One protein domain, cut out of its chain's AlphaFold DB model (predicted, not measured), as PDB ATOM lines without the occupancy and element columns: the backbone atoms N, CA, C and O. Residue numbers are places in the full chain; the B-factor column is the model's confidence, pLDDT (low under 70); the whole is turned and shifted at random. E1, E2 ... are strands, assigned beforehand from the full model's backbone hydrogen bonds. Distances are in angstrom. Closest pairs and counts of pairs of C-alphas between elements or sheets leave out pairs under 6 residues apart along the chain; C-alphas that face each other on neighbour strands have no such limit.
ATOM      1  N   PHE A 398     -11.640  -9.914  48.325       87.50
ATOM      2  CA  PHE A 398     -12.824  -9.589  47.546       87.50
ATOM      3  C   PHE A 398     -13.005 -10.533  46.358       87.50
ATOM      4  O   PHE A 398     -12.808 -10.178  45.190       87.50
ATOM      5  N   GLY A 399     -13.395 -11.765  46.674       87.69
ATOM      6  CA  GLY A 399     -13.543 -12.820  45.687       87.69
ATOM      7  C   GLY A 399     -14.717 -12.622  44.740       87.69
ATOM      8  O   GLY A 399     -15.728 -11.981  45.038       87.69
ATOM      9  N   VAL A 400     -14.565 -13.212  43.560       90.31
ATOM     10  CA  VAL A 400     -15.628 -13.311  42.566       90.31
ATOM     11  C   VAL A 400     -16.501 -14.498  42.937       90.31
ATOM     12  O   VAL A 400     -16.055 -15.637  42.829       90.31
ATOM     13  N   PHE A 401     -17.728 -14.218  43.358       89.69
ATOM     14  CA  PHE A 401     -18.724 -15.242  43.632       89.69
ATOM     15  C   PHE A 401     -19.167 -15.928  42.340       89.69
ATOM     16  O   PHE A 401     -19.157 -17.149  42.260       89.69
ATOM     17  N   ASP A 402     -19.487 -15.135  41.317       88.75
ATOM     18  CA  ASP A 402     -19.843 -15.636  39.993       88.75
ATOM     19  C   ASP A 402     -19.440 -14.600  38.932       88.75
ATOM     20  O   ASP A 402     -19.668 -13.401  39.101       88.75
ATOM     21  N   ASP A 403     -18.806 -15.035  37.850       86.81
ATOM     22  CA  ASP A 403     -18.586 -14.229  36.637       86.81
ATOM     23  C   ASP A 403     -19.273 -14.826  35.414       86.81
ATOM     24  O   ASP A 403     -19.043 -14.392  34.290       86.81
ATOM     25  N   PHE A 404     -20.073 -15.869  35.627       88.19
ATOM     26  CA  PHE A 404     -20.901 -16.491  34.614       88.19
ATOM     27  C   PHE A 404     -20.119 -17.083  33.428       88.19
ATOM     28  O   PHE A 404     -20.723 -17.411  32.404       88.19
ATOM     29  N   LEU A 405     -18.795 -17.275  33.552       83.19
ATOM     30  CA  LEU A 405     -17.985 -18.011  32.568       83.19
ATOM     31  C   LEU A 405     -18.349 -19.497  32.531       83.19
ATOM     32  O   LEU A 405     -18.224 -20.148  31.492       83.19
ATOM     33  N   VAL A 406     -18.802 -20.033  33.664       79.25
ATOM     34  CA  VAL A 406     -19.273 -21.409  33.817       79.25
ATOM     35  C   VAL A 406     -20.714 -21.360  34.310       79.25
ATOM     36  O   VAL A 406     -21.034 -20.629  35.240       79.25
ATOM     37  N   ASN A 407     -21.602 -22.132  33.681       78.94
ATOM     38  CA  ASN A 407     -22.992 -22.233  34.119       78.94
ATOM     39  C   ASN A 407     -23.060 -23.012  35.444       78.94
ATOM     40  O   ASN A 407     -23.077 -24.243  35.443       78.94
ATOM     41  N   SER A 408     -23.067 -22.279  36.557       71.38
ATOM     42  CA  SER A 408     -23.011 -22.807  37.924       71.38
ATOM     43  C   SER A 408     -24.347 -23.383  38.421       71.38
ATOM     44  O   SER A 408     -24.388 -24.032  39.458       71.38
ATOM     45  N   THR A 409     -25.461 -23.218  37.692       70.81
ATOM     46  CA  THR A 409     -26.840 -23.570  38.123       70.81
ATOM     47  C   THR A 409     -27.312 -22.938  39.443       70.81
ATOM     48  O   THR A 409     -28.430 -23.209  39.874       70.81
ATOM     49  N   GLU A 410     -26.517 -22.070  40.076       82.56
ATOM     50  CA  GLU A 410     -26.824 -21.514  41.404       82.56
ATOM     51  C   GLU A 410     -27.894 -20.414  41.373       82.56
ATOM     52  O   GLU A 410     -28.546 -20.128  42.377       82.56
ATOM     53  N   TRP A 411     -28.104 -19.811  40.204       87.94
ATOM     54  CA  TRP A 411     -29.116 -18.788  39.984       87.94
ATOM     55  C   TRP A 411     -30.400 -19.410  39.466       87.94
ATOM     56  O   TRP A 411     -30.399 -20.119  38.458       87.94
ATOM     57  N   SER A 412     -31.500 -19.098  40.142       89.31
ATOM     58  CA  SER A 412     -32.839 -19.535  39.773       89.31
ATOM     59  C   SER A 412     -33.708 -18.342  39.399       89.31
ATOM     60  O   SER A 412     -33.662 -17.290  40.041       89.31
ATOM     61  N   VAL A 413     -34.527 -18.529  38.367       89.31
ATOM     62  CA  VAL A 413     -35.594 -17.605  37.976       89.31
ATOM     63  C   VAL A 413     -36.907 -18.353  37.862       89.31
ATOM     64  O   VAL A 413     -36.918 -19.563  37.638       89.31
ATOM     65  N   ASP A 414     -38.020 -17.631  37.956       87.00
ATOM     66  CA  ASP A 414     -39.320 -18.168  37.562       87.00
ATOM     67  C   ASP A 414     -39.349 -18.390  36.034       87.00
ATOM     68  O   ASP A 414     -39.410 -17.419  35.271       87.00
ATOM     69  N   PRO A 415     -39.333 -19.649  35.551       84.25
ATOM     70  CA  PRO A 415     -39.234 -19.938  34.123       84.25
ATOM     71  C   PRO A 415     -40.500 -19.549  33.348       84.25
ATOM     72  O   PRO A 415     -40.492 -19.562  32.117       84.25
ATOM     73  N   THR A 416     -41.607 -19.242  34.038       85.69
ATOM     74  CA  THR A 416     -42.868 -18.855  33.392       85.69
ATOM     75  C   THR A 416     -42.871 -17.400  32.934       85.69
ATOM     76  O   THR A 416     -43.604 -17.045  32.011       85.69
ATOM     77  N   THR A 417     -42.032 -16.567  33.544       87.56
ATOM     78  CA  THR A 417     -42.021 -15.113  33.349       87.56
ATOM     79  C   THR A 417     -40.643 -14.547  33.004       87.56
ATOM     80  O   THR A 417     -40.539 -13.406  32.535       87.56
ATOM     81  N   CYS A 418     -39.598 -15.359  33.177       88.31
ATOM     82  CA  CYS A 418     -38.210 -15.043  32.899       88.31
ATOM     83  C   CYS A 418     -37.532 -16.158  32.101       88.31
ATOM     84  O   CYS A 418     -37.705 -17.344  32.372       88.31
ATOM     85  N   LYS A 419     -36.678 -15.768  31.153       90.00
ATOM     86  CA  LYS A 419     -35.704 -16.658  30.519       90.00
ATOM     87  C   LYS A 419     -34.300 -16.288  30.993       90.00
ATOM     88  O   LYS A 419     -33.889 -15.143  30.822       90.00
ATOM     89  N   GLN A 420     -33.582 -17.272  31.522       90.50
ATOM     90  CA  GLN A 420     -32.170 -17.196  31.896       90.50
ATOM     91  C   GLN A 420     -31.312 -17.840  30.801       90.50
ATOM     92  O   GLN A 420     -31.646 -18.923  30.316       90.50
ATOM     93  N   ASP A 421     -30.235 -17.172  30.396       89.19
ATOM     94  CA  ASP A 421     -29.294 -17.657  29.384       89.19
ATOM     95  C   ASP A 421     -27.852 -17.337  29.811       89.19
ATOM     96  O   ASP A 421     -27.553 -16.205  30.194       89.19
ATOM     97  N   TYR A 422     -26.960 -18.329  29.751       87.06
ATOM     98  CA  TYR A 422     -25.538 -18.157  30.064       87.06
ATOM     99  C   TYR A 422     -24.757 -18.037  28.764       87.06
ATOM    100  O   TYR A 422     -24.757 -18.958  27.943       87.06
ATOM    101  N   LYS A 423     -24.069 -16.912  28.580       87.06
ATOM    102  CA  LYS A 423     -23.306 -16.621  27.366       87.06
ATOM    103  C   LYS A 423     -21.820 -16.556  27.682       87.06
ATOM    104  O   LYS A 423     -21.326 -15.554  28.191       87.06
ATOM    105  N   SER A 424     -21.102 -17.620  27.332       77.69
ATOM    106  CA  SER A 424     -19.638 -17.681  27.430       77.69
ATOM    107  C   SER A 424     -18.939 -16.733  26.453       77.69
ATOM    108  O   SER A 424     -17.873 -16.208  26.759       77.69
ATOM    109  N   ASP A 425     -19.546 -16.497  25.287       77.12
ATOM    110  CA  ASP A 425     -18.904 -15.821  24.149       77.12
ATOM    111  C   ASP A 425     -18.662 -14.319  24.392       77.12
ATOM    112  O   ASP A 425     -17.803 -13.721  23.748       77.12
ATOM    113  N   ASP A 426     -19.362 -13.737  25.372       72.31
ATOM    114  CA  ASP A 426     -19.260 -12.330  25.780       72.31
ATOM    115  C   ASP A 426     -18.380 -12.142  27.038       72.31
ATOM    116  O   ASP A 426     -18.493 -11.139  27.741       72.31
ATOM    117  N   GLY A 427     -17.494 -13.101  27.340       77.94
ATOM    118  CA  GLY A 427     -16.617 -13.041  28.516       77.94
ATOM    119  C   GLY A 427     -17.287 -13.469  29.824       77.94
ATOM    120  O   GLY A 427     -16.795 -13.101  30.885       77.94
ATOM    121  N   GLY A 428     -18.366 -14.257  29.736       83.31
ATOM    122  CA  GLY A 428     -19.147 -14.717  30.885       83.31
ATOM    123  C   GLY A 428     -20.231 -13.711  31.239       83.31
ATOM    124  O   GLY A 428     -19.991 -12.708  31.903       83.31
ATOM    125  N   VAL A 429     -21.441 -13.944  30.735       89.12
ATOM    126  CA  VAL A 429     -22.596 -13.092  31.022       89.12
ATOM    127  C   VAL A 429     -23.789 -13.958  31.363       89.12
ATOM    128  O   VAL A 429     -24.116 -14.897  30.633       89.12
ATOM    129  N   LEU A 430     -24.485 -13.582  32.428       90.56
ATOM    130  CA  LEU A 430     -25.792 -14.121  32.753       90.56
ATOM    131  C   LEU A 430     -26.873 -13.154  32.275       90.56
ATOM    132  O   LEU A 430     -27.044 -12.065  32.825       90.56
ATOM    133  N   GLU A 431     -27.564 -13.536  31.202       91.12
ATOM    134  CA  GLU A 431     -28.611 -12.742  30.566       91.12
ATOM    135  C   GLU A 431     -30.000 -13.189  31.035       91.12
ATOM    136  O   GLU A 431     -30.391 -14.349  30.897       91.12
ATOM    137  N   PHE A 432     -30.775 -12.228  31.523       87.56
ATOM    138  CA  PHE A 432     -32.163 -12.374  31.927       87.56
ATOM    139  C   PHE A 432     -33.064 -11.589  31.005       87.56
ATOM    140  O   PHE A 432     -32.943 -10.374  30.896       87.56
ATOM    141  N   ASN A 433     -34.014 -12.285  30.392       88.81
ATOM    142  CA  ASN A 433     -35.105 -11.673  29.651       88.81
ATOM    143  C   ASN A 433     -36.402 -11.937  30.416       88.81
ATOM    144  O   ASN A 433     -36.952 -13.037  30.346       88.81
ATOM    145  N   CYS A 434     -36.862 -10.940  31.164       86.62
ATOM    146  CA  CYS A 434     -38.000 -11.047  32.074       86.62
ATOM    147  C   CYS A 434     -39.086 -10.040  31.711       86.62
ATOM    148  O   CYS A 434     -38.770  -8.881  31.467       86.62
ATOM    149  N   VAL A 435     -40.357 -10.447  31.739       84.06
ATOM    150  CA  VAL A 435     -41.482  -9.487  31.767       84.06
ATOM    151  C   VAL A 435     -41.747  -9.050  33.209       84.06
ATOM    152  O   VAL A 435     -41.846  -7.863  33.498       84.06
ATOM    153  N   SER A 436     -41.790 -10.011  34.133       87.06
ATOM    154  CA  SER A 436     -41.906  -9.762  35.570       87.06
ATOM    155  C   SER A 436     -41.453 -10.997  36.338       87.06
ATOM    156  O   SER A 436     -42.104 -12.023  36.222       87.06
ATOM    157  N   GLY A 437     -40.392 -10.946  37.130       88.38
ATOM    158  CA  GLY A 437     -39.934 -12.140  37.843       88.38
ATOM    159  C   GLY A 437     -38.804 -11.853  38.813       88.38
ATOM    160  O   GLY A 437     -38.266 -10.749  38.837       88.38
ATOM    161  N   THR A 438     -38.476 -12.845  39.637       90.88
ATOM    162  CA  THR A 438     -37.405 -12.754  40.635       90.88
ATOM    163  C   THR A 438     -36.283 -13.699  40.249       90.88
ATOM    164  O   THR A 438     -36.522 -14.883  40.015       90.88
ATOM    165  N   MET A 439     -35.067 -13.172  40.209       89.94
ATOM    166  CA  MET A 439     -33.847 -13.949  40.265       89.94
ATOM    167  C   MET A 439     -33.401 -14.056  41.722       89.94
ATOM    168  O   MET A 439     -33.263 -13.045  42.415       89.94
ATOM    169  N   SER A 440     -33.123 -15.277  42.162       90.88
ATOM    170  CA  SER A 440     -32.570 -15.546  43.487       90.88
ATOM    171  C   SER A 440     -31.466 -16.592  43.418       90.88
ATOM    172  O   SER A 440     -31.465 -17.455  42.535       90.88
ATOM    173  N   ASN A 441     -30.541 -16.512  44.367       88.25
ATOM    174  CA  ASN A 441     -29.507 -17.510  44.588       88.25
ATOM    175  C   ASN A 441     -29.574 -17.946  46.052       88.25
ATOM    176  O   ASN A 441     -29.503 -17.110  46.956       88.25
ATOM    177  N   SER A 442     -29.763 -19.247  46.273       87.44
ATOM    178  CA  SER A 442     -29.899 -19.833  47.607       87.44
ATOM    179  C   SER A 442     -28.569 -20.254  48.232       87.44
ATOM    180  O   SER A 442     -28.570 -20.784  49.345       87.44
ATOM    181  N   ASN A 443     -27.446 -20.025  47.546       89.50
ATOM    182  CA  ASN A 443     -26.118 -20.302  48.065       89.50
ATOM    183  C   ASN A 443     -25.919 -19.519  49.381       89.50
ATOM    184  O   ASN A 443     -26.131 -18.304  49.393       89.50
ATOM    185  N   PRO A 444     -25.521 -20.179  50.489       88.81
ATOM    186  CA  PRO A 444     -25.314 -19.529  51.785       88.81
ATOM    187  C   PRO A 444     -24.368 -18.329  51.756       88.81
ATOM    188  O   PRO A 444     -24.449 -17.461  52.621       88.81
ATOM    189  N   ILE A 445     -23.486 -18.250  50.761       89.69
ATOM    190  CA  ILE A 445     -22.605 -17.098  50.599       89.69
ATOM    191  C   ILE A 445     -23.338 -15.809  50.220       89.69
ATOM    192  O   ILE A 445     -22.831 -14.733  50.517       89.69
ATOM    193  N   ASN A 446     -24.541 -15.917  49.643       89.44
ATOM    194  CA  ASN A 446     -25.431 -14.800  49.322       89.44
ATOM    195  C   ASN A 446     -26.127 -14.211  50.573       89.44
ATOM    196  O   ASN A 446     -27.064 -13.426  50.454       89.44
ATOM    197  N   ASP A 447     -25.727 -14.603  51.784       91.94
ATOM    198  CA  ASP A 447     -26.281 -14.074  53.028       91.94
ATOM    199  C   ASP A 447     -25.577 -12.775  53.447       91.94
ATOM    200  O   ASP A 447     -24.442 -12.773  53.936       91.94
ATOM    201  N   LEU A 448     -26.281 -11.650  53.309       91.19
ATOM    202  CA  LEU A 448     -25.789 -10.325  53.675       91.19
ATOM    203  C   LEU A 448     -25.397 -10.217  55.153       91.19
ATOM    204  O   LEU A 448     -24.545  -9.396  55.480       91.19
ATOM    205  N   ARG A 449     -25.930 -11.052  56.057       89.12
ATOM    206  CA  ARG A 449     -25.533 -11.030  57.483       89.12
ATOM    207  C   ARG A 449     -24.041 -11.295  57.674       89.12
ATOM    208  O   ARG A 449     -23.422 -10.714  58.573       89.12
ATOM    209  N   ASN A 450     -23.486 -12.146  56.813       88.50
ATOM    210  CA  ASN A 450     -22.088 -12.556  56.840       88.50
ATOM    211  C   ASN A 450     -21.229 -11.754  55.860       88.50
ATOM    212  O   ASN A 450     -20.008 -11.835  55.911       88.50
ATOM    213  N   ALA A 451     -21.840 -10.961  54.985       89.44
ATOM    214  CA  ALA A 451     -21.120 -10.061  54.110       89.44
ATOM    215  C   ALA A 451     -20.935  -8.681  54.752       89.44
ATOM    216  O   ALA A 451     -21.622  -8.254  55.685       89.44
ATOM    217  N   SER A 452     -19.989  -7.950  54.198       88.56
ATOM    218  CA  SER A 452     -19.697  -6.564  54.523       88.56
ATOM    219  C   SER A 452     -19.587  -5.696  53.274       88.56
ATOM    220  O   SER A 452     -19.778  -4.484  53.353       88.56
ATOM    221  N   ARG A 453     -19.363  -6.299  52.103       90.56
ATOM    222  CA  ARG A 453     -19.443  -5.632  50.806       90.56
ATOM    223  C   ARG A 453     -19.896  -6.609  49.731       90.56
ATOM    224  O   ARG A 453     -19.382  -7.720  49.648       90.56
ATOM    225  N   VAL A 454     -20.803  -6.169  48.873       92.50
ATOM    226  CA  VAL A 454     -21.202  -6.893  47.664       92.50
ATOM    227  C   VAL A 454     -21.062  -5.948  46.486       92.50
ATOM    228  O   VAL A 454     -21.556  -4.824  46.537       92.50
ATOM    229  N   GLU A 455     -20.391  -6.391  45.429       92.44
ATOM    230  CA  GLU A 455     -20.330  -5.658  44.169       92.44
ATOM    231  C   GLU A 455     -20.881  -6.497  43.043       92.44
ATOM    232  O   GLU A 455     -20.658  -7.702  42.983       92.44
ATOM    233  N   PHE A 456     -21.557  -5.857  42.108       91.38
ATOM    234  CA  PHE A 456     -21.875  -6.509  40.855       91.38
ATOM    235  C   PHE A 456     -22.002  -5.494  39.740       91.38
ATOM    236  O   PHE A 456     -22.426  -4.347  39.924       91.38
ATOM    237  N   ILE A 457     -21.626  -5.955  38.557       90.94
ATOM    238  CA  ILE A 457     -21.705  -5.183  37.332       90.94
ATOM    239  C   ILE A 457     -22.819  -5.785  36.494       90.94
ATOM    240  O   ILE A 457     -22.817  -6.987  36.213       90.94
ATOM    241  N   TYR A 458     -23.760  -4.950  36.063       91.50
ATOM    242  CA  TYR A 458     -24.796  -5.376  35.135       91.50
ATOM    243  C   TYR A 458     -25.040  -4.336  34.051       91.50
ATOM    244  O   TYR A 458     -24.873  -3.129  34.240       91.50
ATOM    245  N   THR A 459     -25.458  -4.832  32.891       87.94
ATOM    246  CA  THR A 459     -26.002  -4.011  31.818       87.94
ATOM    247  C   THR A 459     -27.487  -4.271  31.683       87.94
ATOM    248  O   THR A 459     -27.906  -5.421  31.667       87.94
ATOM    249  N   SER A 460     -28.303  -3.227  31.602       85.50
ATOM    250  CA  SER A 460     -29.742  -3.380  31.386       85.50
ATOM    251  C   SER A 460     -30.179  -2.636  30.133       85.50
ATOM    252  O   SER A 460     -29.884  -1.451  29.982       85.50
ATOM    253  N   ALA A 461     -30.911  -3.329  29.263       79.56
ATOM    254  CA  ALA A 461     -31.652  -2.763  28.145       79.56
ATOM    255  C   ALA A 461     -33.146  -2.961  28.429       79.56
ATOM    256  O   ALA A 461     -33.619  -4.086  28.608       79.56
ATOM    257  N   GLN A 462     -33.882  -1.861  28.538       68.88
ATOM    258  CA  GLN A 462     -35.271  -1.873  28.987       68.88
ATOM    259  C   GLN A 462     -36.214  -1.402  27.873       68.88
ATOM    260  O   GLN A 462     -35.852  -0.542  27.066       68.88
ATOM    261  N   GLY A 463     -37.418  -1.986  27.827       67.44
ATOM    262  CA  GLY A 463     -38.537  -1.473  27.033       67.44
ATOM    263  C   GLY A 463     -39.055  -0.128  27.559       67.44
ATOM    264  O   GLY A 463     -38.460   0.480  28.446       67.44
ATOM    265  N   SER A 464     -40.170   0.363  27.014       65.88
ATOM    266  CA  SER A 464     -40.638   1.730  27.275       65.88
ATOM    267  C   SER A 464     -41.070   1.985  28.729       65.88
ATOM    268  O   SER A 464     -40.995   3.128  29.187       65.88
ATOM    269  N   ILE A 465     -41.471   0.933  29.462       69.81
ATOM    270  CA  ILE A 465     -41.793   0.972  30.899       69.81
ATOM    271  C   ILE A 465     -41.258  -0.290  31.589       69.81
ATOM    272  O   ILE A 465     -41.904  -1.345  31.562       69.81
ATOM    273  N   ALA A 466     -40.100  -0.170  32.237       77.44
ATOM    274  CA  ALA A 466     -39.463  -1.281  32.928       77.44
ATOM    275  C   ALA A 466     -38.702  -0.820  34.185       77.44
ATOM    276  O   ALA A 466     -38.010   0.197  34.176       77.44
ATOM    277  N   ASP A 467     -38.837  -1.590  35.263       85.25
ATOM    278  CA  ASP A 467     -38.171  -1.402  36.547       85.25
ATOM    279  C   ASP A 467     -37.352  -2.652  36.889       85.25
ATOM    280  O   ASP A 467     -37.797  -3.792  36.717       85.25
ATOM    281  N   MET A 468     -36.163  -2.436  37.443       89.44
ATOM    282  CA  MET A 468     -35.370  -3.473  38.090       89.44
ATOM    283  C   MET A 468     -35.082  -3.057  39.533       89.44
ATOM    284  O   MET A 468     -34.636  -1.937  39.788       89.44
ATOM    285  N   TYR A 469     -35.318  -3.965  40.471       91.62
ATOM    286  CA  TYR A 469     -35.037  -3.792  41.889       91.62
ATOM    287  C   TYR A 469     -33.960  -4.785  42.307       91.62
ATOM    288  O   TYR A 469     -34.038  -5.961  41.962       91.62
ATOM    289  N   ILE A 470     -32.994  -4.333  43.097       92.50
ATOM    290  CA  ILE A 470     -32.207  -5.231  43.943       92.50
ATOM    291  C   ILE A 470     -32.780  -5.127  45.347       92.50
ATOM    292  O   ILE A 470     -32.894  -4.025  45.891       92.50
ATOM    293  N   GLN A 471     -33.167  -6.264  45.911       95.06
ATOM    294  CA  GLN A 471     -33.813  -6.351  47.215       95.06
ATOM    295  C   GLN A 471     -33.014  -7.261  48.147       95.06
ATOM    296  O   GLN A 471     -32.459  -8.266  47.710       95.06
ATOM    297  N   ALA A 472     -32.987  -6.916  49.432       95.25
ATOM    298  CA  ALA A 472     -32.665  -7.861  50.495       95.25
ATOM    299  C   ALA A 472     -33.941  -8.636  50.848       95.25
ATOM    300  O   ALA A 472     -35.003  -8.020  50.971       95.25
ATOM    301  N   PHE A 473     -33.842  -9.954  51.006       95.56
ATOM    302  CA  PHE A 473     -34.964 -10.856  51.258       95.56
ATOM    303  C   PHE A 473     -34.620 -11.867  52.353       95.56
ATOM    304  O   PHE A 473     -33.612 -12.556  52.248       95.56
ATOM    305  N   ASP A 474     -35.467 -11.988  53.373       94.12
ATOM    306  CA  ASP A 474     -35.273 -12.925  54.496       94.12
ATOM    307  C   ASP A 474     -36.069 -14.242  54.361       94.12
ATOM    308  O   ASP A 474     -36.136 -15.042  55.291       94.12
ATOM    309  N   GLY A 475     -36.728 -14.459  53.217       92.62
ATOM    310  CA  GLY A 475     -37.684 -15.554  53.017       92.62
ATOM    311  C   GLY A 475     -39.155 -15.143  53.156       92.62
ATOM    312  O   GLY A 475     -40.033 -15.820  52.616       92.62
ATOM    313  N   THR A 476     -39.447 -14.023  53.823       92.88
ATOM    314  CA  THR A 476     -40.809 -13.541  54.123       92.88
ATOM    315  C   THR A 476     -41.046 -12.069  53.777       92.88
ATOM    316  O   THR A 476     -42.129 -11.719  53.306       92.88
ATOM    317  N   SER A 477     -40.042 -11.217  53.971       95.44
ATOM    318  CA  SER A 477     -40.081  -9.765  53.825       95.44
ATOM    319  C   SER A 477     -38.962  -9.302  52.898       95.44
ATOM    320  O   SER A 477     -37.897  -9.917  52.842       95.44
ATOM    321  N   THR A 478     -39.192  -8.211  52.163       95.38
ATOM    322  CA  THR A 478     -38.190  -7.615  51.270       95.38
ATOM    323  C   THR A 478     -37.936  -6.148  51.593       95.38
ATOM    324  O   THR A 478     -38.847  -5.405  51.962       95.38
ATOM    325  N   VAL A 479     -36.691  -5.707  51.401       94.69
ATOM    326  CA  VAL A 479     -36.300  -4.292  51.443       94.69
ATOM    327  C   VAL A 479     -35.610  -3.927  50.136       94.69
ATOM    328  O   VAL A 479     -34.634  -4.560  49.742       94.69
ATOM    329  N   ASN A 480     -36.103  -2.888  49.457       92.94
ATOM    330  CA  ASN A 480     -35.477  -2.367  48.242       92.94
ATOM    331  C   ASN A 480     -34.132  -1.708  48.577       92.94
ATOM    332  O   ASN A 480     -34.093  -0.669  49.235       92.94
ATOM    333  N   ILE A 481     -33.043  -2.287  48.078       91.19
ATOM    334  CA  ILE A 481     -31.687  -1.752  48.224       91.19
ATOM    335  C   ILE A 481     -31.415  -0.742  47.109       91.19
ATOM    336  O   ILE A 481     -31.048   0.401  47.380       91.19
ATOM    337  N   HIS A 482     -31.659  -1.152  45.864       91.38
ATOM    338  CA  HIS A 482     -31.461  -0.336  44.670       91.38
ATOM    339  C   HIS A 482     -32.672  -0.439  43.746       91.38
ATOM    340  O   HIS A 482     -33.266  -1.512  43.611       91.38
ATOM    341  N   ARG A 483     -33.018   0.665  43.079       90.06
ATOM    342  CA  ARG A 483     -34.054   0.696  42.043       90.06
ATOM    343  C   ARG A 483     -33.512   1.376  40.793       90.06
ATOM    344  O   ARG A 483     -33.188   2.558  40.822       90.06
ATOM    345  N   HIS A 484     -33.536   0.654  39.681       86.00
ATOM    346  CA  HIS A 484     -33.265   1.189  38.357       86.00
ATOM    347  C   HIS A 484     -34.574   1.281  37.567       86.00
ATOM    348  O   HIS A 484     -35.166   0.259  37.217       86.00
ATOM    349  N   GLN A 485     -35.027   2.507  37.308       83.25
ATOM    350  CA  GLN A 485     -36.247   2.794  36.555       83.25
ATOM    351  C   GLN A 485     -35.891   3.586  35.294       83.25
ATOM    352  O   GLN A 485     -35.375   4.699  35.407       83.25
ATOM    353  N   ASN A 486     -36.217   3.053  34.112       71.12
ATOM    354  CA  ASN A 486     -36.149   3.819  32.867       71.12
ATOM    355  C   ASN A 486     -37.547   4.258  32.435       71.12
ATOM    356  O   ASN A 486     -38.460   3.451  32.275       71.12
ATOM    357  N   ILE A 487     -37.705   5.564  32.223       69.62
ATOM    358  CA  ILE A 487     -38.921   6.153  31.657       69.62
ATOM    359  C   ILE A 487     -38.525   6.771  30.317       69.62
ATOM    360  O   ILE A 487     -38.076   7.917  30.259       69.62
ATOM    361  N   ALA A 488     -38.670   6.011  29.230       65.12
ATOM    362  CA  ALA A 488     -38.427   6.535  27.892       65.12
ATOM    363  C   ALA A 488     -39.600   7.440  27.480       65.12
ATOM    364  O   ALA A 488     -40.675   6.973  27.101       65.12
ATOM    365  N   SER A 489     -39.409   8.759  27.525       58.34
ATOM    366  CA  SER A 489     -40.376   9.727  27.000       58.34
ATOM    367  C   SER A 489     -40.356   9.721  25.462       58.34
ATOM    368  O   SER A 489     -39.794  10.624  24.849       58.34
ATOM    369  N   GLY A 490     -40.921   8.686  24.829       66.31
ATOM    370  CA  GLY A 490     -41.042   8.625  23.364       66.31
ATOM    371  C   GLY A 490     -41.175   7.248  22.702       66.31
ATOM    372  O   GLY A 490     -41.361   7.212  21.491       66.31
ATOM    373  N   GLY A 491     -41.105   6.132  23.436       64.12
ATOM    374  CA  GLY A 491     -41.249   4.781  22.858       64.12
ATOM    375  C   GLY A 491     -40.049   4.271  22.042       64.12
ATOM    376  O   GLY A 491     -40.094   3.149  21.546       64.12
ATOM    377  N   GLU A 492     -38.975   5.054  21.921       66.50
ATOM    378  CA  GLU A 492     -37.696   4.597  21.362       66.50
ATOM    379  C   GLU A 492     -36.922   3.793  22.429       66.50
ATOM    380  O   GLU A 492     -36.824   4.250  23.574       66.50
ATOM    381  N   PRO A 493     -36.372   2.611  22.092       62.94
ATOM    382  CA  PRO A 493     -35.558   1.830  23.017       62.94
ATOM    383  C   PRO A 493     -34.297   2.613  23.403       62.94
ATOM    384  O   PRO A 493     -33.519   3.027  22.542       62.94
ATOM    385  N   MET A 494     -34.093   2.829  24.705       61.50
ATOM    386  CA  MET A 494     -32.883   3.476  25.214       61.50
ATOM    387  C   MET A 494     -31.673   2.536  25.104       61.50
ATOM    388  O   MET A 494     -31.806   1.312  25.158       61.50
ATOM    389  N   GLY A 495     -30.487   3.126  24.928       71.50
ATOM    390  CA  GLY A 495     -29.221   2.394  24.892       71.50
ATOM    391  C   GLY A 495     -28.965   1.599  26.177       71.50
ATOM    392  O   GLY A 495     -29.530   1.882  27.229       71.50
ATOM    393  N   SER A 496     -28.106   0.584  26.081       78.69
ATOM    394  CA  SER A 496     -27.721  -0.254  27.221       78.69
ATOM    395  C   SER A 496     -27.047   0.581  28.318       78.69
ATOM    396  O   SER A 496     -26.080   1.292  28.043       78.69
ATOM    397  N   HIS A 497     -27.533   0.486  29.560       80.31
ATOM    398  CA  HIS A 497     -26.928   1.153  30.718       80.31
ATOM    399  C   HIS A 497     -25.951   0.220  31.418       80.31
ATOM    400  O   HIS A 497     -26.361  -0.852  31.849       80.31
ATOM    401  N   HIS A 498     -24.695   0.638  31.582       85.31
ATOM    402  CA  HIS A 498     -23.701  -0.101  32.359       85.31
ATOM    403  C   HIS A 498     -23.661   0.429  33.795       85.31
ATOM    404  O   HIS A 498     -23.269   1.575  34.025       85.31
ATOM    405  N   ASN A 499     -24.080  -0.400  34.748       87.25
ATOM    406  CA  ASN A 499     -24.156  -0.061  36.164       87.25
ATOM    407  C   ASN A 499     -23.140  -0.895  36.946       87.25
ATOM    408  O   ASN A 499     -23.092  -2.118  36.810       87.25
ATOM    409  N   ASN A 500     -22.359  -0.225  37.788       90.62
ATOM    410  CA  ASN A 500     -21.505  -0.861  38.780       90.62
ATOM    411  C   ASN A 500     -22.047  -0.516  40.170       90.62
ATOM    412  O   ASN A 500     -21.953   0.640  40.600       90.62
ATOM    413  N   ILE A 501     -22.647  -1.502  40.836       92.12
ATOM    414  CA  ILE A 501     -23.246  -1.339  42.158       92.12
ATOM    415  C   ILE A 501     -22.300  -1.901  43.211       92.12
ATOM    416  O   ILE A 501     -21.885  -3.048  43.111       92.12
ATOM    417  N   SER A 502     -22.035  -1.102  44.246       91.00
ATOM    418  CA  SER A 502     -21.390  -1.520  45.491       91.00
ATOM    419  C   SER A 502     -22.363  -1.314  46.653       91.00
ATOM    420  O   SER A 502     -22.873  -0.208  46.854       91.00
ATOM    421  N   ILE A 503     -22.631  -2.382  47.401       91.88
ATOM    422  CA  ILE A 503     -23.463  -2.407  48.606       91.88
ATOM    423  C   ILE A 503     -22.518  -2.667  49.780       91.88
ATOM    424  O   ILE A 503     -21.936  -3.740  49.882       91.88
ATOM    425  N   GLU A 504     -22.328  -1.676  50.642       90.69
ATOM    426  CA  GLU A 504     -21.301  -1.661  51.689       90.69
ATOM    427  C   GLU A 504     -21.935  -1.564  53.077       90.69
ATOM    428  O   GLU A 504     -22.662  -0.618  53.365       90.69
ATOM    429  N   ARG A 505     -21.647  -2.505  53.972       88.75
ATOM    430  CA  ARG A 505     -22.156  -2.498  55.347       88.75
ATOM    431  C   ARG A 505     -21.555  -1.331  56.125       88.75
ATOM    432  O   ARG A 505     -20.335  -1.172  56.172       88.75
ATOM    433  N   ILE A 506     -22.412  -0.531  56.752       86.31
ATOM    434  CA  ILE A 506     -22.022   0.644  57.545       86.31
ATOM    435  C   ILE A 506     -22.044   0.334  59.044       86.31
ATOM    436  O   ILE A 506     -21.217   0.868  59.777       86.31
ATOM    437  N   SER A 507     -22.991  -0.485  59.507       85.50
ATOM    438  CA  SER A 507     -23.176  -0.776  60.929       85.50
ATOM    439  C   SER A 507     -22.647  -2.155  61.330       85.50
ATOM    440  O   SER A 507     -22.755  -3.134  60.584       85.50
ATOM    441  N   ASP A 508     -22.111  -2.248  62.549       79.88
ATOM    442  CA  ASP A 508     -21.553  -3.490  63.099       79.88
ATOM    443  C   ASP A 508     -22.623  -4.571  63.316       79.88
ATOM    444  O   ASP A 508     -22.321  -5.758  63.246       79.88
ATOM    445  N   ASP A 509     -23.893  -4.194  63.484       82.00
ATOM    446  CA  ASP A 509     -25.038  -5.116  63.573       82.00
ATOM    447  C   ASP A 509     -25.534  -5.617  62.199       82.00
ATOM    448  O   ASP A 509     -26.293  -6.579  62.131       82.00
ATOM    449  N   GLY A 510     -25.077  -5.007  61.098       84.31
ATOM    450  CA  GLY A 510     -25.423  -5.403  59.729       84.31
ATOM    451  C   GLY A 510     -26.770  -4.911  59.229       84.31
ATOM    452  O   GLY A 510     -27.196  -5.323  58.152       84.31
ATOM    453  N   THR A 511     -27.430  -4.019  59.965       89.88
ATOM    454  CA  THR A 511     -28.739  -3.481  59.582       89.88
ATOM    455  C   THR A 511     -28.659  -2.317  58.594       89.88
ATOM    456  O   THR A 511     -29.603  -2.102  57.838       89.88
ATOM    457  N   LEU A 512     -27.540  -1.590  58.526       91.25
ATOM    458  CA  LEU A 512     -27.393  -0.391  57.700       91.25
ATOM    459  C   LEU A 512     -26.352  -0.582  56.587       91.25
ATOM    460  O   LEU A 512     -25.190  -0.888  56.860       91.25
ATOM    461  N   TRP A 513     -26.744  -0.331  55.334       91.44
ATOM    462  CA  TRP A 513     -25.925  -0.552  54.133       91.44
ATOM    463  C   TRP A 513     -25.864   0.679  53.233       91.44
ATOM    464  O   TRP A 513     -26.884   1.253  52.881       91.44
ATOM    465  N   ASN A 514     -24.676   1.094  52.814       90.88
ATOM    466  CA  ASN A 514     -24.467   2.168  51.854       90.88
ATOM    467  C   ASN A 514     -24.531   1.613  50.434       90.88
ATOM    468  O   ASN A 514     -23.773   0.707  50.099       90.88
ATOM    469  N   VAL A 515     -25.373   2.194  49.584       89.56
ATOM    470  CA  VAL A 515     -25.481   1.784  48.181       89.56
ATOM    471  C   VAL A 515     -24.857   2.847  47.289       89.56
ATOM    472  O   VAL A 515     -25.288   4.005  47.260       89.56
ATOM    473  N   LYS A 516     -23.837   2.447  46.534       88.94
ATOM    474  CA  LYS A 516     -23.177   3.273  45.524       88.94
ATOM    475  C   LYS A 516     -23.463   2.673  44.156       88.94
ATOM    476  O   LYS A 516     -23.128   1.520  43.924       88.94
ATOM    477  N   ASN A 517     -24.037   3.461  43.252       86.81
ATOM    478  CA  ASN A 517     -24.150   3.095  41.846       86.81
ATOM    479  C   ASN A 517     -23.282   4.044  41.011       86.81
ATOM    480  O   ASN A 517     -23.489   5.261  41.022       86.81
ATOM    481  N   ASN A 518     -22.302   3.489  40.302       81.38
ATOM    482  CA  ASN A 518     -21.513   4.206  39.311       81.38
ATOM    483  C   ASN A 518     -21.994   3.804  37.912       81.38
ATOM    484  O   ASN A 518     -21.500   2.840  37.325       81.38
ATOM    485  N   ALA A 519     -22.998   4.521  37.407       75.44
ATOM    486  CA  ALA A 519     -23.565   4.281  36.089       75.44
ATOM    487  C   ALA A 519     -22.819   5.091  35.014       75.44
ATOM    488  O   ALA A 519     -22.736   6.319  35.079       75.44
ATOM    489  N   SER A 520     -22.304   4.398  33.998       63.06
ATOM    490  CA  SER A 520     -21.754   5.002  32.782       63.06
ATOM    491  C   SER A 520     -22.862   5.073  31.734       63.06
ATOM    492  O   SER A 520     -23.225   4.059  31.141       63.06
ATOM    493  N   ILE A 521     -23.406   6.266  31.511       58.59
ATOM    494  CA  ILE A 521     -24.272   6.562  30.365       58.59
ATOM    495  C   ILE A 521     -23.374   7.205  29.300       58.59
ATOM    496  O   ILE A 521     -22.490   7.977  29.661       58.59
ATOM    497  N   ASP A 522     -23.587   6.937  28.009       54.44
ATOM    498  CA  ASP A 522     -22.986   7.713  26.907       54.44
ATOM    499  C   ASP A 522     -23.560   9.159  26.887       54.44
ATOM    500  O   ASP A 522     -24.300   9.566  25.992       54.44
ATOM    501  N   GLY A 523     -23.272   9.931  27.942       55.94
ATOM    502  CA  GLY A 523     -23.813  11.244  28.317       55.94
ATOM    503  C   GLY A 523     -23.329  11.641  29.729       55.94
ATOM    504  O   GLY A 523     -22.716  10.812  30.397       55.94
ATOM    505  N   PRO A 524     -23.524  12.889  30.212       46.03
ATOM    506  CA  PRO A 524     -22.917  13.357  31.464       46.03
ATOM    507  C   PRO A 524     -23.216  12.402  32.629       46.03
ATOM    508  O   PRO A 524     -24.369  12.089  32.915       46.03
ATOM    509  N   THR A 525     -22.144  11.932  33.267       46.38
ATOM    510  CA  THR A 525     -22.121  10.947  34.349       46.38
ATOM    511  C   THR A 525     -23.059  11.336  35.493       46.38
ATOM    512  O   THR A 525     -22.776  12.247  36.271       46.38
ATOM    513  N   HIS A 526     -24.173  10.618  35.631       50.91
ATOM    514  CA  HIS A 526     -25.017  10.673  36.821       50.91
ATOM    515  C   HIS A 526     -24.492   9.665  37.849       50.91
ATOM    516  O   HIS A 526     -24.908   8.512  37.877       50.91
ATOM    517  N   VAL A 527     -23.576  10.103  38.716       52.03
ATOM    518  CA  VAL A 527     -23.277   9.370  39.953       52.03
ATOM    519  C   VAL A 527     -24.350   9.750  40.970       52.03
ATOM    520  O   VAL A 527     -24.271  10.810  41.592       52.03
ATOM    521  N   SER A 528     -25.384   8.927  41.134       57.56
ATOM    522  CA  SER A 528     -26.313   9.058  42.257       57.56
ATOM    523  C   SER A 528     -25.819   8.179  43.402       57.56
ATOM    524  O   SER A 528     -26.013   6.966  43.389       57.56
ATOM    525  N   SER A 529     -25.173   8.773  44.411       59.16
ATOM    526  CA  SER A 529     -25.023   8.089  45.697       59.16
ATOM    527  C   SER A 529     -26.421   7.886  46.270       59.16
ATOM    528  O   SER A 529     -27.097   8.856  46.616       59.16
ATOM    529  N   GLU A 530     -26.869   6.641  46.341       71.88
ATOM    530  CA  GLU A 530     -28.226   6.326  46.775       71.88
ATOM    531  C   GLU A 530     -28.403   6.417  48.294       71.88
ATOM    532  O   GLU A 530     -29.536   6.503  48.770       71.88
ATOM    533  N   GLY A 531     -27.294   6.517  49.032       80.50
ATOM    534  CA  GLY A 531     -27.249   6.716  50.475       80.50
ATOM    535  C   GLY A 531     -27.392   5.410  51.252       80.50
ATOM    536  O   GLY A 531     -27.391   4.319  50.683       80.50
ATOM    537  N   ALA A 532     -27.514   5.537  52.573       86.50
ATOM    538  CA  ALA A 532     -27.756   4.403  53.451       86.50
ATOM    539  C   ALA A 532     -29.154   3.798  53.210       86.50
ATOM    540  O   ALA A 532     -30.136   4.505  52.959       86.50
ATOM    541  N   ARG A 533     -29.230   2.476  53.296       90.75
ATOM    542  CA  ARG A 533     -30.422   1.641  53.265       90.75
ATOM    543  C   ARG A 533     -30.460   0.872  54.567       90.75
ATOM    544  O   ARG A 533     -29.496   0.203  54.926       90.75
ATOM    545  N   ASP A 534     -31.563   1.023  55.272       90.56
ATOM    546  CA  ASP A 534     -31.828   0.312  56.508       90.56
ATOM    547  C   ASP A 534     -32.637  -0.942  56.174       90.56
ATOM    548  O   ASP A 534     -33.734  -0.843  55.621       90.56
ATOM    549  N   ILE A 535     -32.063  -2.108  56.458       92.31
ATOM    550  CA  ILE A 535     -32.699  -3.414  56.287       92.31
ATOM    551  C   ILE A 535     -33.127  -4.021  57.635       92.31
ATOM    552  O   ILE A 535     -33.507  -5.188  57.669       92.31
ATOM    553  N   SER A 536     -33.102  -3.259  58.739       91.88
ATOM    554  CA  SER A 536     -33.477  -3.713  60.096       91.88
ATOM    555  C   SER A 536     -34.896  -4.277  60.215       91.88
ATOM    556  O   SER A 536     -35.202  -4.953  61.192       91.88
ATOM    557  N   SER A 537     -35.770  -4.019  59.237       93.31
ATOM    558  CA  SER A 537     -37.116  -4.594  59.186       93.31
ATOM    559  C   SER A 537     -37.155  -6.074  58.791       93.31
ATOM    560  O   SER A 537     -38.223  -6.674  58.871       93.31
ATOM    561  N   LEU A 538     -36.043  -6.636  58.310       94.12
ATOM    562  CA  LEU A 538     -35.924  -8.051  57.961       94.12
ATOM    563  C   LEU A 538     -35.649  -8.917  59.200       94.12
ATOM    564  O   LEU A 538     -35.087  -8.453  60.192       94.12
ATOM    565  N   ASP A 539     -36.007 -10.196  59.138       93.44
ATOM    566  CA  ASP A 539     -35.708 -11.189  60.167       93.44
ATOM    567  C   ASP A 539     -34.256 -11.680  60.057       93.44
ATOM    568  O   ASP A 539     -33.942 -12.626  59.338       93.44
ATOM    569  N   PHE A 540     -33.362 -11.067  60.835       91.88
ATOM    570  CA  PHE A 540     -31.944 -11.437  60.906       91.88
ATOM    571  C   PHE A 540     -31.678 -12.834  61.492       91.88
ATOM    572  O   PHE A 540     -30.524 -13.274  61.502       91.88
ATOM    573  N   THR A 541     -32.698 -13.563  61.959       90.38
ATOM    574  CA  THR A 541     -32.549 -14.989  62.288       90.38
ATOM    575  C   THR A 541     -32.531 -15.870  61.033       90.38
ATOM    576  O   THR A 541     -31.894 -16.927  61.049       90.38
ATOM    577  N   GLN A 542     -33.108 -15.405  59.918       92.81
ATOM    578  CA  GLN A 542     -33.060 -16.054  58.604       92.81
ATOM    579  C   GLN A 542     -31.926 -15.494  57.723       92.81
ATOM    580  O   GLN A 542     -31.483 -14.365  57.944       92.81
ATOM    581  N   PRO A 543     -31.425 -16.259  56.730       92.31
ATOM    582  CA  PRO A 543     -30.477 -15.744  55.744       92.31
ATOM    583  C   PRO A 543     -31.047 -14.551  54.981       92.31
ATOM    584  O   PRO A 543     -32.154 -14.630  54.450       92.31
ATOM    585  N   ILE A 544     -30.278 -13.467  54.891       94.06
ATOM    586  CA  ILE A 544     -30.684 -12.260  54.171       94.06
ATOM    587  C   ILE A 544     -30.096 -12.314  52.764       94.06
ATOM    588  O   ILE A 544     -28.956 -11.920  52.540       94.06
ATOM    589  N   GLN A 545     -30.875 -12.806  51.811       94.19
ATOM    590  CA  GLN A 545     -30.448 -12.999  50.430       94.19
ATOM    591  C   GLN A 545     -30.544 -11.713  49.619       94.19
ATOM    592  O   GLN A 545     -31.519 -10.964  49.731       94.19
ATOM    593  N   LEU A 546     -29.578 -11.496  48.727       93.62
ATOM    594  CA  LEU A 546     -29.730 -10.525  47.653       93.62
ATOM    595  C   LEU A 546     -30.524 -11.164  46.505       93.62
ATOM    596  O   LEU A 546     -30.094 -12.164  45.924       93.62
ATOM    597  N   ILE A 547     -31.675 -10.584  46.173       94.00
ATOM    598  CA  ILE A 547     -32.509 -10.997  45.038       94.00
ATOM    599  C   ILE A 547     -32.673  -9.845  44.050       94.00
ATOM    600  O   ILE A 547     -32.606  -8.667  44.415       94.00
ATOM    601  N   ILE A 548     -32.914 -10.183  42.787       92.56
ATOM    602  CA  ILE A 548     -33.110  -9.204  41.717       92.56
ATOM    603  C   ILE A 548     -34.503  -9.387  41.142       92.56
ATOM    604  O   ILE A 548     -34.848 -10.456  40.648       92.56
ATOM    605  N   VAL A 549     -35.319  -8.345  41.226       92.31
ATOM    606  CA  VAL A 549     -36.729  -8.378  40.845       92.31
ATOM    607  C   VAL A 549     -36.951  -7.475  39.644       92.31
ATOM    608  O   VAL A 549     -36.648  -6.284  39.677       92.31
ATOM    609  N   HIS A 550     -37.525  -8.036  38.590       90.25
ATOM    610  CA  HIS A 550     -37.968  -7.312  37.407       90.25
ATOM    611  C   HIS A 550     -39.467  -7.032  37.498       90.25
ATOM    612  O   HIS A 550     -40.255  -7.936  37.788       90.25
ATOM    613  N   GLY A 551     -39.868  -5.794  37.219       83.38
ATOM    614  CA  GLY A 551     -41.271  -5.393  37.141       83.38
ATOM    615  C   GLY A 551     -41.507  -4.442  35.973       83.38
ATOM    616  O   GLY A 551     -40.727  -3.530  35.745       83.38
ATOM    617  N   GLY A 552     -42.582  -4.633  35.215       79.38
ATOM    618  CA  GLY A 552     -42.887  -3.795  34.055       79.38
ATOM    619  C   GLY A 552     -43.943  -4.429  33.158       79.38
ATOM    620  O   GLY A 552     -44.315  -5.584  33.352       79.38
ATOM    621  N   GLN A 553     -44.462  -3.659  32.198       78.56
ATOM    622  CA  GLN A 553     -45.317  -4.209  31.134       78.56
ATOM    623  C   GLN A 553     -44.486  -4.689  29.940       78.56
ATOM    624  O   GLN A 553     -44.890  -5.627  29.254       78.56
ATOM    625  N   ASP A 554     -43.319  -4.076  29.736       77.25
ATOM    626  CA  ASP A 554     -42.395  -4.421  28.667       77.25
ATOM    627  C   ASP A 554     -41.232  -5.246  29.221       77.25
ATOM    628  O   ASP A 554     -40.720  -4.973  30.307       77.25
ATOM    629  N   GLY A 555     -40.799  -6.250  28.459       77.75
ATOM    630  CA  GLY A 555     -39.679  -7.100  28.848       77.75
ATOM    631  C   GLY A 555     -38.404  -6.298  29.129       77.75
ATOM    632  O   GLY A 555     -38.001  -5.439  28.346       77.75
ATOM    633  N   THR A 556     -37.748  -6.608  30.241       82.00
ATOM    634  CA  THR A 556     -36.396  -6.161  30.576       82.00
ATOM    635  C   THR A 556     -35.382  -7.209  30.163       82.00
ATOM    636  O   THR A 556     -35.530  -8.378  30.529       82.00
ATOM    637  N   ASN A 557     -34.327  -6.779  29.473       87.06
ATOM    638  CA  ASN A 557     -33.118  -7.568  29.302       87.06
ATOM    639  C   ASN A 557     -32.054  -7.042  30.276       87.06
ATOM    640  O   ASN A 557     -31.730  -5.854  30.261       87.06
ATOM    641  N   SER A 558     -31.546  -7.886  31.169       89.88
ATOM    642  CA  SER A 558     -30.445  -7.545  32.073       89.88
ATOM    643  C   SER A 558     -29.356  -8.599  32.021       89.88
ATOM    644  O   SER A 558     -29.623  -9.790  32.037       89.88
ATOM    645  N   ARG A 559     -28.117  -8.142  31.929       91.19
ATOM    646  CA  ARG A 559     -26.914  -8.932  31.700       91.19
ATOM    647  C   ARG A 559     -25.953  -8.679  32.842       91.19
ATOM    648  O   ARG A 559     -25.360  -7.602  32.904       91.19
ATOM    649  N   PHE A 560     -25.806  -9.646  33.731       91.56
ATOM    650  CA  PHE A 560     -24.847  -9.593  34.826       91.56
ATOM    651  C   PHE A 560     -23.496 -10.083  34.322       91.56
ATOM    652  O   PHE A 560     -23.417 -11.101  33.641       91.56
ATOM    653  N   LEU A 561     -22.456  -9.309  34.611       90.50
ATOM    654  CA  LEU A 561     -21.089  -9.539  34.142       90.50
ATOM    655  C   LEU A 561     -20.241 -10.192  35.230       90.50
ATOM    656  O   LEU A 561     -19.476 -11.104  34.962       90.50
ATOM    657  N   ASN A 562     -20.370  -9.725  36.469       90.31
ATOM    658  CA  ASN A 562     -19.802 -10.402  37.624       90.31
ATOM    659  C   ASN A 562     -20.518  -9.996  38.907       90.31
ATOM    660  O   ASN A 562     -21.166  -8.949  38.977       90.31
ATOM    661  N   MET A 563     -20.360 -10.842  39.916       91.81
ATOM    662  CA  MET A 563     -20.753 -10.608  41.290       91.81
ATOM    663  C   MET A 563     -19.581 -10.956  42.196       91.81
ATOM    664  O   MET A 563     -18.978 -12.023  42.086       91.81
ATOM    665  N   LYS A 564     -19.248 -10.040  43.090       92.50
ATOM    666  CA  LYS A 564     -18.158 -10.151  44.046       92.50
ATOM    667  C   LYS A 564     -18.684  -9.957  45.453       92.50
ATOM    668  O   LYS A 564     -19.576  -9.141  45.680       92.50
ATOM    669  N   TRP A 565     -18.109 -10.704  46.380       92.44
ATOM    670  CA  TRP A 565     -18.529 -10.737  47.772       92.44
ATOM    671  C   TRP A 565     -17.314 -10.582  48.676       92.44
ATOM    672  O   TRP A 565     -16.261 -11.177  48.446       92.44
ATOM    673  N   SER A 566     -17.476  -9.779  49.722       91.50
ATOM    674  CA  SER A 566     -16.506  -9.649  50.802       91.50
ATOM    675  C   SER A 566     -16.267 -10.983  51.486       91.50
ATOM    676  O   SER A 566     -17.206 -11.747  51.718       91.50
ATOM    677  N   GLY A 567     -15.023 -11.208  51.864       91.50
ATOM    678  CA  GLY A 567     -14.562 -12.436  52.485       91.50
ATOM    679  C   GLY A 567     -13.206 -12.794  51.909       91.50
ATOM    680  O   GLY A 567     -12.813 -12.260  50.879       91.50
ATOM    681  N   ILE A 568     -12.485 -13.700  52.549       93.12
ATOM    682  CA  ILE A 568     -11.224 -14.195  52.005       93.12
ATOM    683  C   ILE A 568     -11.530 -15.421  51.165       93.12
ATOM    684  O   ILE A 568     -12.102 -16.384  51.673       93.12
ATOM    685  N   TRP A 569     -11.142 -15.370  49.900       94.75
ATOM    686  CA  TRP A 569     -11.304 -16.420  48.904       94.75
ATOM    687  C   TRP A 569      -9.936 -16.897  48.439       94.75
ATOM    688  O   TRP A 569      -8.944 -16.184  48.562       94.75
ATOM    689  N   LEU A 570      -9.882 -18.071  47.819       95.12
ATOM    690  CA  LEU A 570      -8.752 -18.442  46.977       95.12
ATOM    691  C   LEU A 570      -8.694 -17.496  45.770       95.12
ATOM    692  O   LEU A 570      -9.716 -17.063  45.240       95.12
ATOM    693  N   ASN A 571      -7.487 -17.180  45.307       93.31
ATOM    694  CA  ASN A 571      -7.307 -16.305  44.157       93.31
ATOM    695  C   ASN A 571      -7.955 -16.921  42.925       93.31
ATOM    696  O   ASN A 571      -7.681 -18.066  42.559       93.31
TER     697      ASN A 571
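This is residues 398 to 571 of the 943 residues of an uncharacterized protein of Colwelliaceae bacterium (UniProt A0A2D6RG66). Two twisted sheets lie face to face as a sandwich, a larger one of eight strands that branches at the long strand E13 and a smaller one of five, their strands at only 14 degrees to each other. Among the places where the two sheets come close are their borders, where E2 is near E3 and where E8 is near E10 and E11, and the ends of strands such as E7 and E13. The printed part has 174 residues, no named helix and thirteen strands, E1 to E13 in order along the chain; its class is all strand. Neighbours in both sheets are antiparallel, and the smaller sheet runs E2, E5, E12, E7, E8. The whole is compact, with a radius of gyration of the C-alphas of 15.7 A and spans of 46 by 33 by 31 A.

In the larger sheet, E13, residues 556 to 570, is the longest strand, 34.4 A; it bends by 92 degrees at residue 567 and ends with C-alpha 570 at (-8.752, -18.442, 46.977). E1 is residues 398 to 402, with C-alpha 398 at (-12.824, -9.589, 47.546); E3 is 418 to 423 and E4 is 429 to 434. E6, 453 to 462, spans 27.2 A and bends by 51 degrees at residue 459. E9, 497 to 505, spans 25.4 A; E10, 512 to 520, 26.1 A; and E11, 527 to 534, 20.7 A. In the smaller sheet, E2 is 411 to 413, E5 is 437 to 441, E12, 545 to 552, spans 22.5 A, and E7, 465 to 473, 24.5 A. E8, 478 to 487, spans 24.0 A, bends by 70 degrees at residue 481 and begins with C-alpha 478 at (-38.190, -7.615, 51.270).

E1 and E4 lie on one side of E13, with N 401 to O 563 at 2.8 A and N 432 to O 558 at 2.7 A. E6 lies on the other side, with N 559 to O 459 at 2.7 A. The hairpin E3 and E4 has N 421 to O 431 at 2.9 A. E9 lies on one side of E6 and E13 on the other side, and E9 and E6 have N 503 and O 454 within hydrogen-bond range at 2.8 A. E9, E10 and E11 form a meander, each strand the antiparallel neighbour of the one before, with N 514 to O 504 and N 533 to O 513 both at 2.7 A. In the smaller sheet, the pairs within hydrogen-bond range include N 412 to O 440, 2.9 A, for E2 and E5; N 439 to O 548, 2.8 A, for E5 and E12; N 469 to O 549, 2.8 A, for E12 and E7; and N 484 to O 468, 2.8 A, for the hairpin E7 and E8. Between the sheets, the closest C-alphas of E2 and E3 are Val 413 and Gln 420, 7.0 A, and those of E8 and E11 are Ile 481 and Arg 533, 6.2 A.

The C-alphas of Gly 490 and Leu 570, the two farthest apart, are 48.3 A from each other. The printed part has no cut, and E5 to E6 is the long link. Confidence is under 70 at residues 462 to 465, 487 to 494 and 520 to 529.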